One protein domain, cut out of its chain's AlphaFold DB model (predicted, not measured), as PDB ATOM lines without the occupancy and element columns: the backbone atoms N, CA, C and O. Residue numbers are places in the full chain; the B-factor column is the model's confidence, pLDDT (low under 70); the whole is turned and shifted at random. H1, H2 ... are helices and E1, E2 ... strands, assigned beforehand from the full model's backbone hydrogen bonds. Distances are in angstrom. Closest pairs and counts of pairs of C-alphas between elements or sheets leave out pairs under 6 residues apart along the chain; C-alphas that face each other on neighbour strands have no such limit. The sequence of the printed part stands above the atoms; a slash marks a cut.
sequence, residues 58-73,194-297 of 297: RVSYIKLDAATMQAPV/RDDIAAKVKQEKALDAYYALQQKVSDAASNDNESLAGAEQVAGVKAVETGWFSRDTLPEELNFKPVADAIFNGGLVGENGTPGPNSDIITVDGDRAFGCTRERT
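AT A GLANCE: This is residues 58 to 73 and 194 to 297 of the 297 residues of the protein "Peptidyl-prolyl cis-trans isomerase D" of Salmonella enterica I (UniProt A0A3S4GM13). A small twisted sheet of three strands has the long helix H1 along it with residues 206 to 222, while the earlier residues of H1 reach on past the sheet and make the length of the domain. The short helix H2 folds back on H1, and H3 packs on E2 and E3. The 120 printed residues, class mixed, run E1 H1 H2 H3 E2 E3, with the antiparallel sheet in the order E1, E3, E2. The whole is elongated, 59 by 30 by 19 A, and only just compact, close to loose, with a radius of gyration of the C-alphas of 15.8 A.

IN THESE COORDINATES: Find C-alpha 58 at (15.970, 31.425, 29.762), where E1 begins, residues 58 to 65, 22.1 A. H1, residues 194 to 222, runs 41.7 A from (59.052, 9.914, 30.236). Then come H2, residues 229 to 235, H3, residues 257 to 265, E2, residues 282 to 284, and E3, residues 288 to 296, 24.7 A, ending at (11.388, 33.977, 25.540).

HOW THE PARTS SIT: Look first at E1 and E3, antiparallel, with N 60 and O 293 3.1 A apart; E2 and E3 form a hairpin, with N 284 and O 288 at 2.9 A. Three layers, helices on both faces of the sheet, have H1 on one face, at a height of 8.5 A, and H3 on the other, over none of the strands. H1 and H2 are a helical hairpin and touch, C-alphas 217 and 231 closest at 4.8 A; H2 only grazes the sheet. In H1, H2 and H3 every O i to N i+4 pair is within hydrogen-bond range.

THE WHOLE: Residues 74 to 193 are not printed, and C-alphas 73 and 194 are 11.3 A apart across the cut. The links H2 to H3 and H3 to E2 are long. Residues 266 to 276 and 285 to 297 have pLDDT under 70.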
ATOM      1  N   ARG A  58      15.555  32.679  29.151       83.50
ATOM      2  CA  ARG A  58      15.970  31.425  29.762       83.50
ATOM      3  C   ARG A  58      16.674  30.611  28.693       83.50
ATOM      4  O   ARG A  58      16.172  30.503  27.574       83.50
ATOM      5  N   VAL A  59      17.845  30.087  29.028       83.62
ATOM      6  CA  VAL A  59      18.651  29.272  28.116       83.62
ATOM      7  C   VAL A  59      19.053  27.958  28.762       83.62
ATOM      8  O   VAL A  59      19.354  27.929  29.962       83.62
ATOM      9  N   SER A  60      19.098  26.906  27.949       84.75
ATOM     10  CA  SER A  60      19.719  25.630  28.300       84.75
ATOM     11  C   SER A  60      21.006  25.492  27.508       84.75
ATOM     12  O   SER A  60      21.012  25.781  26.313       84.75
ATOM     13  N   TYR A  61      22.097  25.093  28.161       86.38
ATOM     14  CA  TYR A  61      23.405  25.032  27.520       86.38
ATOM     15  C   TYR A  61      24.234  23.818  27.938       86.38
ATOM     16  O   TYR A  61      24.173  23.367  29.078       86.38
ATOM     17  N   ILE A  62      25.060  23.306  27.026       86.94
ATOM     18  CA  ILE A  62      26.097  22.313  27.344       86.94
ATOM     19  C   ILE A  62      27.441  23.022  27.409       86.94
ATOM     20  O   ILE A  62      27.795  23.717  26.464       86.94
ATOM     21  N   LYS A  63      28.195  22.821  28.494       85.62
ATOM     22  CA  LYS A  63      29.576  23.294  28.625       85.62
ATOM     23  C   LYS A  63      30.541  22.146  28.345       85.62
ATOM     24  O   LYS A  63      30.547  21.158  29.076       85.62
ATOM     25  N   LEU A  64      31.391  22.311  27.337       86.00
ATOM     26  CA  LEU A  64      32.578  21.471  27.144       86.00
ATOM     27  C   LEU A  64      33.804  22.185  27.724       86.00
ATOM     28  O   LEU A  64      33.861  23.411  27.683       86.00
ATOM     29  N   ASP A  65      34.754  21.439  28.286       82.56
ATOM     30  CA  ASP A  65      35.973  21.992  28.889       82.56
ATOM     31  C   ASP A  65      37.147  21.031  28.659       82.56
ATOM     32  O   ASP A  65      37.189  19.942  29.246       82.56
ATOM     33  N   ALA A  66      38.101  21.424  27.809       80.38
ATOM     34  CA  ALA A  66      39.259  20.593  27.477       80.38
ATOM     35  C   ALA A  66      40.106  20.219  28.706       80.38
ATOM     36  O   ALA A  66      40.680  19.131  28.741       80.38
ATOM     37  N   ALA A  67      40.144  21.055  29.751       77.00
ATOM     38  CA  ALA A  67      40.913  20.768  30.963       77.00
ATOM     39  C   ALA A  67      40.319  19.610  31.780       77.00
ATOM     40  O   ALA A  67      41.023  18.962  32.559       77.00
ATOM     41  N   THR A  68      39.025  19.334  31.604       80.44
ATOM     42  CA  THR A  68      38.340  18.208  32.254       80.44
ATOM     43  C   THR A  68      38.435  16.912  31.449       80.44
ATOM     44  O   THR A  68      38.149  15.835  31.983       80.44
ATOM     45  N   MET A  69      38.882  16.987  30.190       82.50
ATOM     46  CA  MET A  69      39.006  15.828  29.314       82.50
ATOM     47  C   MET A  69      40.139  14.922  29.786       82.50
ATOM     48  O   MET A  69      41.297  15.318  29.924       82.50
ATOM     49  N   GLN A  70      39.799  13.658  30.018       78.38
ATOM     50  CA  GLN A  70      40.771  12.634  30.368       78.38
ATOM     51  C   GLN A  70      41.042  11.766  29.149       78.38
ATOM     52  O   GLN A  70      40.163  11.049  28.679       78.38
ATOM     53  N   ALA A  71      42.282  11.796  28.675       82.69
ATOM     54  CA  ALA A  71      42.770  10.843  27.697       82.69
ATOM     55  C   ALA A  71      43.774   9.895  28.369       82.69
ATOM     56  O   ALA A  71      44.766  10.368  28.940       82.69
ATOM     57  N   PRO A  72      43.544   8.570  28.343       86.88
ATOM     58  CA  PRO A  72      44.549   7.624  28.796       86.88
ATOM     59  C   PRO A  72      45.768   7.694  27.871       86.88
ATOM     60  O   PRO A  72      45.646   7.708  26.643       86.88
ATOM     61  N   VAL A  73      46.952   7.719  28.478       93.38
ATOM     62  CA  VAL A  73      48.233   7.654  27.774       93.38
ATOM     63  C   VAL A  73      48.824   6.273  28.002       93.38
ATOM     64  O   VAL A  73      48.986   5.848  29.145       93.38
ATOM     65  N   ARG A 194      60.291  10.683  30.395       96.69
ATOM     66  CA  ARG A 194      59.052   9.914  30.236       96.69
ATOM     67  C   ARG A 194      57.841  10.660  30.779       96.69
ATOM     68  O   ARG A 194      56.815  10.690  30.109       96.69
ATOM     69  N   ASP A 195      57.956  11.238  31.969       96.19
ATOM     70  CA  ASP A 195      56.828  11.890  32.640       96.19
ATOM     71  C   ASP A 195      56.451  13.211  31.958       96.19
ATOM     72  O   ASP A 195      55.265  13.488  31.768       96.19
ATOM     73  N   ASP A 196      57.444  13.967  31.482       95.00
ATOM     74  CA  ASP A 196      57.221  15.175  30.680       95.00
ATOM     75  C   ASP A 196      56.526  14.834  29.354       95.00
ATOM     76  O   ASP A 196      55.576  15.505  28.946       95.00
ATOM     77  N   ILE A 197      56.963  13.761  28.688       96.69
ATOM     78  CA  ILE A 197      56.331  13.270  27.459       96.69
ATOM     79  C   ILE A 197      54.912  12.786  27.741       96.69
ATOM     80  O   ILE A 197      53.996  13.138  27.005       96.69
ATOM     81  N   ALA A 198      54.697  12.031  28.818       95.69
ATOM     82  CA  ALA A 198      53.372  11.561  29.197       95.69
ATOM     83  C   ALA A 198      52.406  12.732  29.429       95.69
ATOM     84  O   ALA A 198      51.263  12.672  28.981       95.69
ATOM     85  N   ALA A 199      52.862  13.811  30.073       93.19
ATOM     86  CA  ALA A 199      52.067  15.020  30.264       93.19
ATOM     87  C   ALA A 199      51.726  15.710  28.932       93.19
ATOM     88  O   ALA A 199      50.563  16.048  28.709       93.19
ATOM     89  N   LYS A 200      52.704  15.856  28.026       92.75
ATOM     90  CA  LYS A 200      52.481  16.432  26.688       92.75
ATOM     91  C   LYS A 200      51.508  15.604  25.854       92.75
ATOM     92  O   LYS A 200      50.512  16.134  25.377       92.75
ATOM     93  N   VAL A 201      51.740  14.296  25.752       94.62
ATOM     94  CA  VAL A 201      50.872  13.370  25.011       94.62
ATOM     95  C   VAL A 201      49.464  13.355  25.602       94.62
ATOM     96  O   VAL A 201      48.482  13.320  24.865       94.62
ATOM     97  N   LYS A 202      49.334  13.419  26.934       92.44
ATOM     98  CA  LYS A 202      48.028  13.526  27.593       92.44
ATOM     99  C   LYS A 202      47.297  14.796  27.171       92.44
ATOM    100  O   LYS A 202      46.106  14.729  26.885       92.44
ATOM    101  N   GLN A 203      47.999  15.927  27.148       90.19
ATOM    102  CA  GLN A 203      47.435  17.212  26.749       90.19
ATOM    103  C   GLN A 203      47.018  17.212  25.274       90.19
ATOM    104  O   GLN A 203      45.894  17.598  24.972       90.19
ATOM    105  N   GLU A 204      47.878  16.729  24.374       91.19
ATOM    106  CA  GLU A 204      47.578  16.619  22.940       91.19
ATOM    107  C   GLU A 204      46.349  15.731  22.702       91.19
ATOM    108  O   GLU A 204      45.389  16.155  22.063       91.19
ATOM    109  N   LYS A 205      46.297  14.548  23.328       91.75
ATOM    110  CA  LYS A 205      45.135  13.657  23.211       91.75
ATOM    111  C   LYS A 205      43.856  14.235  23.810       91.75
ATOM    112  O   LYS A 205      42.774  13.970  23.292       91.75
ATOM    113  N   ALA A 206      43.950  14.968  24.920       90.38
ATOM    114  CA  ALA A 206      42.795  15.627  25.521       90.38
ATOM    115  C   ALA A 206      42.228  16.705  24.586       90.38
ATOM    116  O   ALA A 206      41.011  16.799  24.442       90.38
ATOM    117  N   LEU A 207      43.104  17.454  23.910       89.12
ATOM    118  CA  LEU A 207      42.724  18.474  22.939       89.12
ATOM    119  C   LEU A 207      42.095  17.862  21.677       89.12
ATOM    120  O   LEU A 207      41.031  18.302  21.244       89.12
ATOM    121  N   ASP A 208      42.678  16.789  21.142       90.19
ATOM    122  CA  ASP A 208      42.103  16.049  20.011       90.19
ATOM    123  C   ASP A 208      40.720  15.481  20.355       90.19
ATOM    124  O   ASP A 208      39.766  15.597  19.580       90.19
ATOM    125  N   ALA A 209      40.585  14.890  21.548       89.75
ATOM    126  CA  ALA A 209      39.311  14.381  22.037       89.75
ATOM    127  C   ALA A 209      38.286  15.506  22.233       89.75
ATOM    128  O   ALA A 209      37.111  15.310  21.922       89.75
ATOM    129  N   TYR A 210      38.718  16.673  22.716       89.62
ATOM    130  CA  TYR A 210      37.877  17.856  22.867       89.62
ATOM    131  C   TYR A 210      37.334  18.329  21.517       89.62
ATOM    132  O   TYR A 210      36.118  18.442  21.373       89.62
ATOM    133  N   TYR A 211      38.182  18.516  20.501       88.75
ATOM    134  CA  TYR A 211      37.723  18.942  19.174       88.75
ATOM    135  C   TYR A 211      36.820  17.902  18.503       88.75
ATOM    136  O   TYR A 211      35.810  18.252  17.889       88.75
ATOM    137  N   ALA A 212      37.130  16.613  18.661       90.56
ATOM    138  CA  ALA A 212      36.271  15.546  18.160       90.56
ATOM    139  C   ALA A 212      34.901  15.534  18.859       90.56
ATOM    140  O   ALA A 212      33.881  15.290  18.212       90.56
ATOM    141  N   LEU A 213      34.860  15.788  20.170       89.62
ATOM    142  CA  LEU A 213      33.613  15.888  20.924       89.62
ATOM    143  C   LEU A 213      32.820  17.128  20.518       89.62
ATOM    144  O   LEU A 213      31.625  17.019  20.268       89.62
ATOM    145  N   GLN A 214      33.495  18.270  20.396       88.06
ATOM    146  CA  GLN A 214      32.925  19.526  19.933       88.06
ATOM    147  C   GLN A 214      32.211  19.327  18.591       88.06
ATOM    148  O   GLN A 214      31.028  19.629  18.487       88.06
ATOM    149  N   GLN A 215      32.870  18.724  17.597       89.38
ATOM    150  CA  GLN A 215      32.237  18.465  16.301       89.38
ATOM    151  C   GLN A 215      30.969  17.612  16.437       89.38
ATOM    152  O   GLN A 215      29.919  17.984  15.922       89.38
ATOM    153  N   LYS A 216      31.032  16.500  17.180       90.06
ATOM    154  CA  LYS A 216      29.870  15.614  17.354       90.06
ATOM    155  C   LYS A 216      28.717  16.297  18.089       90.06
ATOM    156  O   LYS A 216      27.560  16.041  17.771       90.06
ATOM    157  N   VAL A 217      29.021  17.130  19.086       88.62
ATOM    158  CA  VAL A 217      28.026  17.923  19.821       88.62
ATOM    159  C   VAL A 217      27.373  18.941  18.893       88.62
ATOM    160  O   VAL A 217      26.154  19.073  18.932       88.62
ATOM    161  N   SER A 218      28.152  19.594  18.026       85.38
ATOM    162  CA  SER A 218      27.633  20.525  17.020       85.38
ATOM    163  C   SER A 218      26.682  19.806  16.071       85.38
ATOM    164  O   SER A 218      25.540  20.221  15.923       85.38
ATOM    165  N   ASP A 219      27.120  18.684  15.495       87.81
ATOM    166  CA  ASP A 219      26.311  17.904  14.558       87.81
ATOM    167  C   ASP A 219      25.012  17.420  15.219       87.81
ATOM    168  O   ASP A 219      23.942  17.459  14.614       87.81
ATOM    169  N   ALA A 220      25.078  16.967  16.473       88.06
ATOM    170  CA  ALA A 220      23.902  16.520  17.210       88.06
ATOM    171  C   ALA A 220      22.942  17.674  17.539       88.06
ATOM    172  O   ALA A 220      21.734  17.497  17.410       88.06
ATOM    173  N   ALA A 221      23.465  18.844  17.919       83.56
ATOM    174  CA  ALA A 221      22.665  20.032  18.199       83.56
ATOM    175  C   ALA A 221      22.005  20.598  16.932       83.56
ATOM    176  O   ALA A 221      20.862  21.029  16.994       83.56
ATOM    177  N   SER A 222      22.672  20.563  15.776       81.81
ATOM    178  CA  SER A 222      22.091  21.029  14.507       81.81
ATOM    179  C   SER A 222      21.022  20.084  13.939       81.81
ATOM    180  O   SER A 222      20.230  20.495  13.094       81.81
ATOM    181  N   ASN A 223      21.004  18.816  14.362       83.25
ATOM    182  CA  ASN A 223      20.023  17.821  13.914       83.25
ATOM    183  C   ASN A 223      18.730  17.805  14.752       83.25
ATOM    184  O   ASN A 223      17.756  17.173  14.341       83.25
ATOM    185  N   ASP A 224      18.705  18.484  15.901       77.31
ATOM    186  CA  ASP A 224      17.536  18.635  16.770       77.31
ATOM    187  C   ASP A 224      17.279  20.127  17.007       77.31
ATOM    188  O   ASP A 224      17.999  20.773  17.753       77.31
ATOM    189  N   ASN A 225      16.257  20.692  16.364       71.50
ATOM    190  CA  ASN A 225      15.951  22.122  16.482       71.50
ATOM    191  C   ASN A 225      15.137  22.478  17.736       71.50
ATOM    192  O   ASN A 225      14.911  23.660  17.980       71.50
ATOM    193  N   GLU A 226      14.654  21.489  18.488       70.06
ATOM    194  CA  GLU A 226      13.751  21.706  19.622       70.06
ATOM    195  C   GLU A 226      14.448  21.467  20.967       70.06
ATOM    196  O   GLU A 226      14.011  21.997  21.990       70.06
ATOM    197  N   SER A 227      15.534  20.685  20.990       78.50
ATOM    198  CA  SER A 227      16.227  20.333  22.229       78.50
ATOM    199  C   SER A 227      17.736  20.115  22.064       78.50
ATOM    200  O   SER A 227      18.271  20.034  20.961       78.50
ATOM    201  N   LEU A 228      18.434  19.978  23.197       83.69
ATOM    202  CA  LEU A 228      19.836  19.547  23.249       83.69
ATOM    203  C   LEU A 228      19.983  18.046  23.540       83.69
ATOM    204  O   LEU A 228      21.095  17.593  23.786       83.69
ATOM    205  N   ALA A 229      18.912  17.247  23.522       87.00
ATOM    206  CA  ALA A 229      18.947  15.855  23.984       87.00
ATOM    207  C   ALA A 229      19.973  14.988  23.229       87.00
ATOM    208  O   ALA A 229      20.706  14.209  23.844       87.00
ATOM    209  N   GLY A 230      20.079  15.151  21.905       87.75
ATOM    210  CA  GLY A 230      21.104  14.467  21.109       87.75
ATOM    211  C   GLY A 230      22.522  14.900  21.494       87.75
ATOM    212  O   GLY A 230      23.415  14.066  21.659       87.75
ATOM    213  N   ALA A 231      22.711  16.202  21.701       87.88
ATOM    214  CA  ALA A 231      23.980  16.777  22.127       87.88
ATOM    215  C   ALA A 231      24.371  16.324  23.546       87.88
ATOM    216  O   ALA A 231      25.534  16.000  23.772       87.88
ATOM    217  N   GLU A 232      23.416  16.199  24.474       89.94
ATOM    218  CA  GLU A 232      23.633  15.646  25.817       89.94
ATOM    219  C   GLU A 232      24.121  14.196  25.757       89.94
ATOM    220  O   GLU A 232      25.074  13.818  26.440       89.94
ATOM    221  N   GLN A 233      23.476  13.372  24.923       90.75
ATOM    222  CA  GLN A 233      23.829  11.962  24.771       90.75
ATOM    223  C   GLN A 233      25.246  11.798  24.212       90.75
ATOM    224  O   GLN A 233      25.996  10.938  24.674       90.75
ATOM    225  N   VAL A 234      25.614  12.621  23.230       90.25
ATOM    226  CA  VAL A 234      26.952  12.622  22.629       90.25
ATOM    227  C   VAL A 234      28.006  13.154  23.598       90.25
ATOM    228  O   VAL A 234      29.080  12.564  23.708       90.25
ATOM    229  N   ALA A 235      27.704  14.249  24.298       88.56
ATOM    230  CA  ALA A 235      28.596  14.872  25.269       88.56
ATOM    231  C   ALA A 235      28.778  14.027  26.539       88.56
ATOM    232  O   ALA A 235      29.769  14.184  27.247       88.56
ATOM    233  N   GLY A 236      27.819  13.149  26.849       89.19
ATOM    234  CA  GLY A 236      27.778  12.418  28.113       89.19
ATOM    235  C   GLY A 236      27.506  13.323  29.319       89.19
ATOM    236  O   GLY A 236      27.773  12.929  30.453       89.19
ATOM    237  N   VAL A 237      26.985  14.531  29.087       87.69
ATOM    238  CA  VAL A 237      26.675  15.527  30.118       87.69
ATOM    239  C   VAL A 237      25.270  16.068  29.912       87.69
ATOM    240  O   VAL A 237      24.748  16.070  28.799       87.69
ATOM    241  N   LYS A 238      24.648  16.519  30.998       87.94
ATOM    242  CA  LYS A 238      23.338  17.165  30.941       87.94
ATOM    243  C   LYS A 238      23.479  18.651  30.655       87.94
ATOM    244  O   LYS A 238      24.416  19.284  31.144       87.94
ATOM    245  N   ALA A 239      22.552  19.183  29.865       87.62
ATOM    246  CA  ALA A 239      22.435  20.609  29.660       87.62
ATOM    247  C   ALA A 239      22.077  21.274  30.993       87.62
ATOM    248  O   ALA A 239      21.289  20.758  31.790       87.62
ATOM    249  N   VAL A 240      22.691  22.420  31.242       89.31
ATOM    250  CA  VAL A 240      22.401  23.269  32.388       89.31
ATOM    251  C   VAL A 240      21.339  24.264  31.961       89.31
ATOM    252  O   VAL A 240      21.518  24.982  30.979       89.31
ATOM    253  N   GLU A 241      20.239  24.318  32.703       87.62
ATOM    254  CA  GLU A 241      19.199  25.317  32.491       87.62
ATOM    255  C   GLU A 241      19.388  26.495  33.435       87.62
ATOM    256  O   GLU A 241      19.570  26.340  34.644       87.62
ATOM    257  N   THR A 242      19.297  27.693  32.881       88.44
ATOM    258  CA  THR A 242      19.289  28.929  33.663       88.44
ATOM    259  C   THR A 242      17.893  29.239  34.212       88.44
ATOM    260  O   THR A 242      16.882  28.681  33.774       88.44
ATOM    261  N   GLY A 243      17.829  30.150  35.189       88.19
ATOM    262  CA  GLY A 243      16.597  30.882  35.501       88.19
ATOM    263  C   GLY A 243      16.353  32.023  34.505       88.19
ATOM    264  O   GLY A 243      17.128  32.209  33.572       88.19
ATOM    265  N   TRP A 244      15.301  32.818  34.721       86.50
ATOM    266  CA  TRP A 244      15.045  34.020  33.921       86.50
ATOM    267  C   TRP A 244      16.070  35.122  34.214       86.50
ATOM    268  O   TRP A 244      16.252  35.506  35.369       86.50
ATOM    269  N   PHE A 245      16.687  35.671  33.171       89.19
ATOM    270  CA  PHE A 245      17.615  36.802  33.262       89.19
ATOM    271  C   PHE A 245      17.373  37.829  32.149       89.19
ATOM    272  O   PHE A 245      16.768  37.528  31.127       89.19
ATOM    273  N   SER A 246      17.847  39.055  32.346       87.06
ATOM    274  CA  SER A 246      17.865  40.137  31.353       87.06
ATOM    275  C   SER A 246      19.299  40.426  30.894       87.06
ATOM    276  O   SER A 246      20.260  39.880  31.437       87.06
ATOM    277  N   ARG A 247      19.466  41.352  29.940       85.00
ATOM    278  CA  ARG A 247      20.794  41.853  29.533       85.00
ATOM    279  C   ARG A 247      21.633  42.378  30.705       85.00
ATOM    280  O   ARG A 247      22.850  42.239  30.676       85.00
ATOM    281  N   ASP A 248      20.986  42.921  31.734       86.19
ATOM    282  CA  ASP A 248      21.650  43.508  32.905       86.19
ATOM    283  C   ASP A 248      21.925  42.489  34.024       86.19
ATOM    284  O   ASP A 248      22.600  42.804  35.001       86.19
ATOM    285  N   THR A 249      21.385  41.271  33.907       89.81
ATOM    286  CA  THR A 249      21.455  40.223  34.942       89.81
ATOM    287  C   THR A 249      21.984  38.894  34.391       89.81
ATOM    288  O   THR A 249      21.635  37.826  34.887       89.81
ATOM    289  N   LEU A 250      22.836  38.955  33.360       88.25
ATOM    290  CA  LEU A 250      23.446  37.781  32.729       88.25
ATOM    291  C   LEU A 250      24.230  36.939  33.766       88.25
ATOM    292  O   LEU A 250      25.089  37.495  34.457       88.25
ATOM    293  N   PRO A 251      23.981  35.617  33.870       90.38
ATOM    294  CA  PRO A 251      24.726  34.743  34.774       90.38
ATOM    295  C   PRO A 251      26.233  34.760  34.497       90.38
ATOM    296  O   PRO A 251      26.651  34.758  33.340       90.38
ATOM    297  N   GLU A 252      27.051  34.707  35.553       88.75
ATOM    298  CA  GLU A 252      28.520  34.749  35.448       88.75
ATOM    299  C   GLU A 252      29.073  33.647  34.529       88.75
ATOM    300  O   GLU A 252      29.964  33.893  33.720       88.75
ATOM    301  N   GLU A 253      28.478  32.453  34.580       85.38
ATOM    302  CA  GLU A 253      28.854  31.297  33.755       85.38
ATOM    303  C   GLU A 253      28.652  31.521  32.246       85.38
ATOM    304  O   GLU A 253      29.293  30.851  31.438       85.38
ATOM    305  N   LEU A 254      27.786  32.469  31.870       86.62
ATOM    306  CA  LEU A 254      27.471  32.837  30.487       86.62
ATOM    307  C   LEU A 254      28.030  34.212  30.103       86.62
ATOM    308  O   LEU A 254      27.818  34.664  28.976       86.62
ATOM    309  N   ASN A 255      28.748  34.881  31.010       88.94
ATOM    310  CA  ASN A 255      29.234  36.249  30.836       88.94
ATOM    311  C   ASN A 255      30.492  36.328  29.954       88.94
ATOM    312  O   ASN A 255      31.523  36.888  30.323       88.94
ATOM    313  N   PHE A 256      30.388  35.760  28.757       88.62
ATOM    314  CA  PHE A 256      31.369  35.862  27.688       88.62
ATOM    315  C   PHE A 256      30.749  36.641  26.544       88.62
ATOM    316  O   PHE A 256      29.626  36.352  26.133       88.62
ATOM    317  N   LYS A 257      31.488  37.599  25.981       87.75
ATOM    318  CA  LYS A 257      30.976  38.440  24.894       87.75
ATOM    319  C   LYS A 257      30.359  37.632  23.732       87.75
ATOM    320  O   LYS A 257      29.235  37.961  23.362       87.75
ATOM    321  N   PRO A 258      30.999  36.568  23.201       86.88
ATOM    322  CA  PRO A 258      30.403  35.758  22.133       86.88
ATOM    323  C   PRO A 258      29.095  35.061  22.542       86.88
ATOM    324  O   PRO A 258      28.162  34.988  21.748       86.88
ATOM    325  N   VAL A 259      29.005  34.591  23.791       86.19
ATOM    326  CA  VAL A 259      27.810  33.922  24.332       86.19
ATOM    327  C   VAL A 259      26.678  34.927  24.525       86.19
ATOM    328  O   VAL A 259      25.564  34.693  24.066       86.19
ATOM    329  N   ALA A 260      26.967  36.085  25.120       86.75
ATOM    330  CA  ALA A 260      26.006  37.172  25.266       86.75
ATOM    331  C   ALA A 260      25.483  37.654  23.901       86.75
ATOM    332  O   ALA A 260      24.280  37.857  23.736       86.75
ATOM    333  N   ASP A 261      26.363  37.798  22.906       84.69
ATOM    334  CA  ASP A 261      25.974  38.186  21.550       84.69
ATOM    335  C   ASP A 261      25.048  37.136  20.912       84.69
ATOM    336  O   ASP A 261      24.025  37.506  20.337       84.69
ATOM    337  N   ALA A 262      25.320  35.839  21.079       81.81
ATOM    338  CA  ALA A 262      24.437  34.782  20.584       81.81
ATOM    339  C   ALA A 262      23.070  34.760  21.292       81.81
ATOM    340  O   ALA A 262      22.039  34.654  20.629       81.81
ATOM    341  N   ILE A 263      23.045  34.912  22.622       80.31
ATOM    342  CA  ILE A 263      21.814  34.909  23.429       80.31
ATOM    343  C   ILE A 263      20.924  36.105  23.085       80.31
ATOM    344  O   ILE A 263      19.710  35.954  22.911       80.31
ATOM    345  N   PHE A 264      21.516  37.297  23.010       80.81
ATOM    346  CA  PHE A 264      20.759  38.541  22.959       80.81
ATOM    347  C   PHE A 264      20.610  39.145  21.562       80.81
ATOM    348  O   PHE A 264      19.639  39.860  21.318       80.81
ATOM    349  N   ASN A 265      21.570  38.908  20.669       74.75
ATOM    350  CA  ASN A 265      21.614  39.505  19.332       74.75
ATOM    351  C   ASN A 265      21.514  38.444  18.213       74.75
ATOM    352  O   ASN A 265      21.461  38.811  17.040       74.75
ATOM    353  N   GLY A 266      21.503  37.150  18.561       66.00
ATOM    354  CA  GLY A 266      21.408  36.025  17.630       66.00
ATOM    355  C   GLY A 266      19.977  35.549  17.341       66.00
ATOM    356  O   GLY A 266      19.005  36.012  17.937       66.00
ATOM    357  N   GLY A 267      19.858  34.582  16.424       60.38
ATOM    358  CA  GLY A 267      18.593  34.005  15.936       60.38
ATOM    359  C   GLY A 267      17.949  32.943  16.836       60.38
ATOM    360  O   GLY A 267      17.126  32.172  16.358       60.38
ATOM    361  N   LEU A 268      18.303  32.893  18.124       61.81
ATOM    362  CA  LEU A 268      17.816  31.887  19.082       61.81
ATOM    363  C   LEU A 268      16.321  32.033  19.444       61.81
ATOM    364  O   LEU A 268      15.817  31.307  20.292       61.81
ATOM    365  N   VAL A 269      15.598  32.975  18.832       60.09
ATOM    366  CA  VAL A 269      14.156  33.193  19.043       60.09
ATOM    367  C   VAL A 269      13.446  33.056  17.712       60.09
ATOM    368  O   VAL A 269      13.746  33.797  16.775       60.09
ATOM    369  N   GLY A 270      12.497  32.129  17.653       58.16
ATOM    370  CA  GLY A 270      11.553  31.997  16.555       58.16
ATOM    371  C   GLY A 270      10.469  33.079  16.586       58.16
ATOM    372  O   GLY A 270      10.452  33.983  17.424       58.16
ATOM    373  N   GLU A 271       9.528  33.015  15.649       58.25
ATOM    374  CA  GLU A 271       8.401  33.949  15.635       58.25
ATOM    375  C   GLU A 271       7.562  33.829  16.921       58.25
ATOM    376  O   GLU A 271       7.290  32.738  17.413       58.25
ATOM    377  N   ASN A 272       7.114  34.964  17.465       57.34
ATOM    378  CA  ASN A 272       6.242  35.028  18.649       57.34
ATOM    379  C   ASN A 272       6.831  34.445  19.952       57.34
ATOM    380  O   ASN A 272       6.074  34.098  20.855       57.34
ATOM    381  N   GLY A 273       8.161  34.375  20.084       59.19
ATOM    382  CA  GLY A 273       8.820  33.957  21.329       59.19
ATOM    383  C   GLY A 273       9.024  32.447  21.474       59.19
ATOM    384  O   GLY A 273       9.480  32.000  22.526       59.19
ATOM    385  N   THR A 274       8.734  31.669  20.426       59.31
ATOM    386  CA  THR A 274       9.086  30.246  20.382       59.31
ATOM    387  C   THR A 274      10.607  30.051  20.367       59.31
ATOM    388  O   THR A 274      11.342  30.955  19.946       59.31
ATOM    389  N   PRO A 275      11.106  28.885  20.812       62.03
ATOM    390  CA  PRO A 275      12.509  28.536  20.633       62.03
ATOM    391  C   PRO A 275      12.911  28.607  19.157       62.03
ATOM    392  O   PRO A 275      12.239  28.047  18.291       62.03
ATOM    393  N   GLY A 276      13.976  29.359  18.866       65.62
ATOM    394  CA  GLY A 276      14.642  29.327  17.564       65.62
ATOM    395  C   GLY A 276      15.558  28.101  17.440       65.62
ATOM    396  O   GLY A 276      15.688  27.344  18.402       65.62
ATOM    397  N   PRO A 277      16.215  27.901  16.283       70.12
ATOM    398  CA  PRO A 277      17.179  26.816  16.122       70.12
ATOM    399  C   PRO A 277      18.317  26.939  17.140       70.12
ATOM    400  O   PRO A 277      18.678  28.049  17.544       70.12
ATOM    401  N   ASN A 278      18.903  25.799  17.507       73.38
ATOM    402  CA  ASN A 278      20.091  25.752  18.354       73.38
ATOM    403  C   ASN A 278      21.212  26.618  17.777       73.38
ATOM    404  O   ASN A 278      21.393  26.692  16.559       73.38
ATOM    405  N   SER A 279      21.991  27.260  18.651       72.75
ATOM    406  CA  SER A 279      23.208  27.930  18.195       72.75
ATOM    407  C   SER A 279      24.199  26.911  17.639       72.75
ATOM    408  O   SER A 279      24.325  25.803  18.168       72.75
ATOM    409  N   ASP A 280      25.007  27.344  16.671       73.19
ATOM    410  CA  ASP A 280      26.306  26.717  16.443       73.19
ATOM    411  C   ASP A 280      27.134  26.747  17.735       73.19
ATOM    412  O   ASP A 280      26.852  27.511  18.670       73.19
ATOM    413  N   ILE A 281      28.183  25.931  17.792       79.12
ATOM    414  CA  ILE A 281      29.070  25.945  18.947       79.12
ATOM    415  C   ILE A 281      29.756  27.303  19.085       79.12
ATOM    416  O   ILE A 281      30.507  27.747  18.214       79.12
ATOM    417  N   ILE A 282      29.548  27.921  20.244       81.19
ATOM    418  CA  ILE A 282      30.167  29.191  20.602       81.19
ATOM    419  C   ILE A 282      31.455  28.902  21.367       81.19
ATOM    420  O   ILE A 282      31.410  28.573  22.553       81.19
ATOM    421  N   THR A 283      32.597  29.037  20.699       78.06
ATOM    422  CA  THR A 283      33.912  28.936  21.344       78.06
ATOM    423  C   THR A 283      34.213  30.213  22.134       78.06
ATOM    424  O   THR A 283      34.130  31.319  21.594       78.06
ATOM    425  N   VAL A 284      34.596  30.071  23.402       78.94
ATOM    426  CA  VAL A 284      35.074  31.164  24.263       78.94
ATOM    427  C   VAL A 284      36.458  30.849  24.827       78.94
ATOM    428  O   VAL A 284      36.935  29.716  24.736       78.94
ATOM    429  N   ASP A 285      37.099  31.847  25.435       63.53
ATOM    430  CA  ASP A 285      38.440  31.707  26.006       63.53
ATOM    431  C   ASP A 285      38.548  30.526  26.991       63.53
ATOM    432  O   ASP A 285      37.732  30.363  27.912       63.53
ATOM    433  N   GLY A 286      39.611  29.731  26.819       53.00
ATOM    434  CA  GLY A 286      39.920  28.557  27.642       53.00
ATOM    435  C   GLY A 286      39.188  27.279  27.228       53.00
ATOM    436  O   GLY A 286      38.708  26.576  28.109       53.00
ATOM    437  N   ASP A 287      39.079  27.005  25.922       52.69
ATOM    438  CA  ASP A 287      38.501  25.775  25.349       52.69
ATOM    439  C   ASP A 287      37.119  25.422  25.912       52.69
ATOM    440  O   ASP A 287      36.864  24.304  26.368       52.69
ATOM    441  N   ARG A 288      36.223  26.418  25.897       53.16
ATOM    442  CA  ARG A 288      34.829  26.263  26.314       53.16
ATOM    443  C   ARG A 288      33.888  26.478  25.140       53.16
ATOM    444  O   ARG A 288      34.012  27.458  24.411       53.16
ATOM    445  N   ALA A 289      32.942  25.562  24.992       55.28
ATOM    446  CA  ALA A 289      31.934  25.556  23.940       55.28
ATOM    447  C   ALA A 289      30.535  25.522  24.556       55.28
ATOM    448  O   ALA A 289      30.321  24.768  25.506       55.28
ATOM    449  N   PHE A 290      29.611  26.308  23.992       55.34
ATOM    450  CA  PHE A 290      28.195  26.347  24.367       55.34
ATOM    451  C   PHE A 290      27.315  26.023  23.155       55.34
ATOM    452  O   PHE A 290      27.491  26.627  22.097       55.34
ATOM    453  N   GLY A 291      26.373  25.094  23.315       49.97
ATOM    454  CA  GLY A 291      25.211  24.947  22.432       49.97
ATOM    455  C   GLY A 291      23.973  25.365  23.208       49.97
ATOM    456  O   GLY A 291      23.789  24.852  24.308       49.97
ATOM    457  N   CYS A 292      23.187  26.310  22.690       54.41
ATOM    458  CA  CYS A 292      22.100  26.947  23.433       54.41
ATOM    459  C   CYS A 292      20.732  26.713  22.780       54.41
ATOM    460  O   CYS A 292      20.573  26.999  21.595       54.41
ATOM    461  N   THR A 293      19.740  26.316  23.579       47.72
ATOM    462  CA  THR A 293      18.305  26.501  23.284       47.72
ATOM    463  C   THR A 293      17.771  27.679  24.097       47.72
ATOM    464  O   THR A 293      18.323  28.011  25.152       47.72
ATOM    465  N   ARG A 294      16.704  28.336  23.632       55.16
ATOM    466  CA  ARG A 294      16.135  29.508  24.311       55.16
ATOM    467  C   ARG A 294      14.612  29.456  24.386       55.16
ATOM    468  O   ARG A 294      13.956  29.136  23.407       55.16
ATOM    469  N   GLU A 295      14.069  29.909  25.513       46.47
ATOM    470  CA  GLU A 295      12.669  30.323  25.662       46.47
ATOM    471  C   GLU A 295      12.608  31.841  25.932       46.47
ATOM    472  O   GLU A 295      13.468  32.402  26.627       46.47
ATOM    473  N   ARG A 296      11.618  32.535  25.353       44.00
ATOM    474  CA  ARG A 296      11.388  33.977  25.540       44.00
ATOM    475  C   ARG A 296       9.954  34.226  26.018       44.00
ATOM    476  O   ARG A 296       9.018  33.701  25.425       44.00
ATOM    477  N   THR A 297       9.798  35.090  27.021       47.44
ATOM    478  CA  THR A 297       8.517  35.708  27.420       47.44
ATOM    479  C   THR A 297       8.631  37.220  27.436       47.44
ATOM    480  O   THR A 297       9.718  37.716  27.816       47.44
TER     481      THR A 297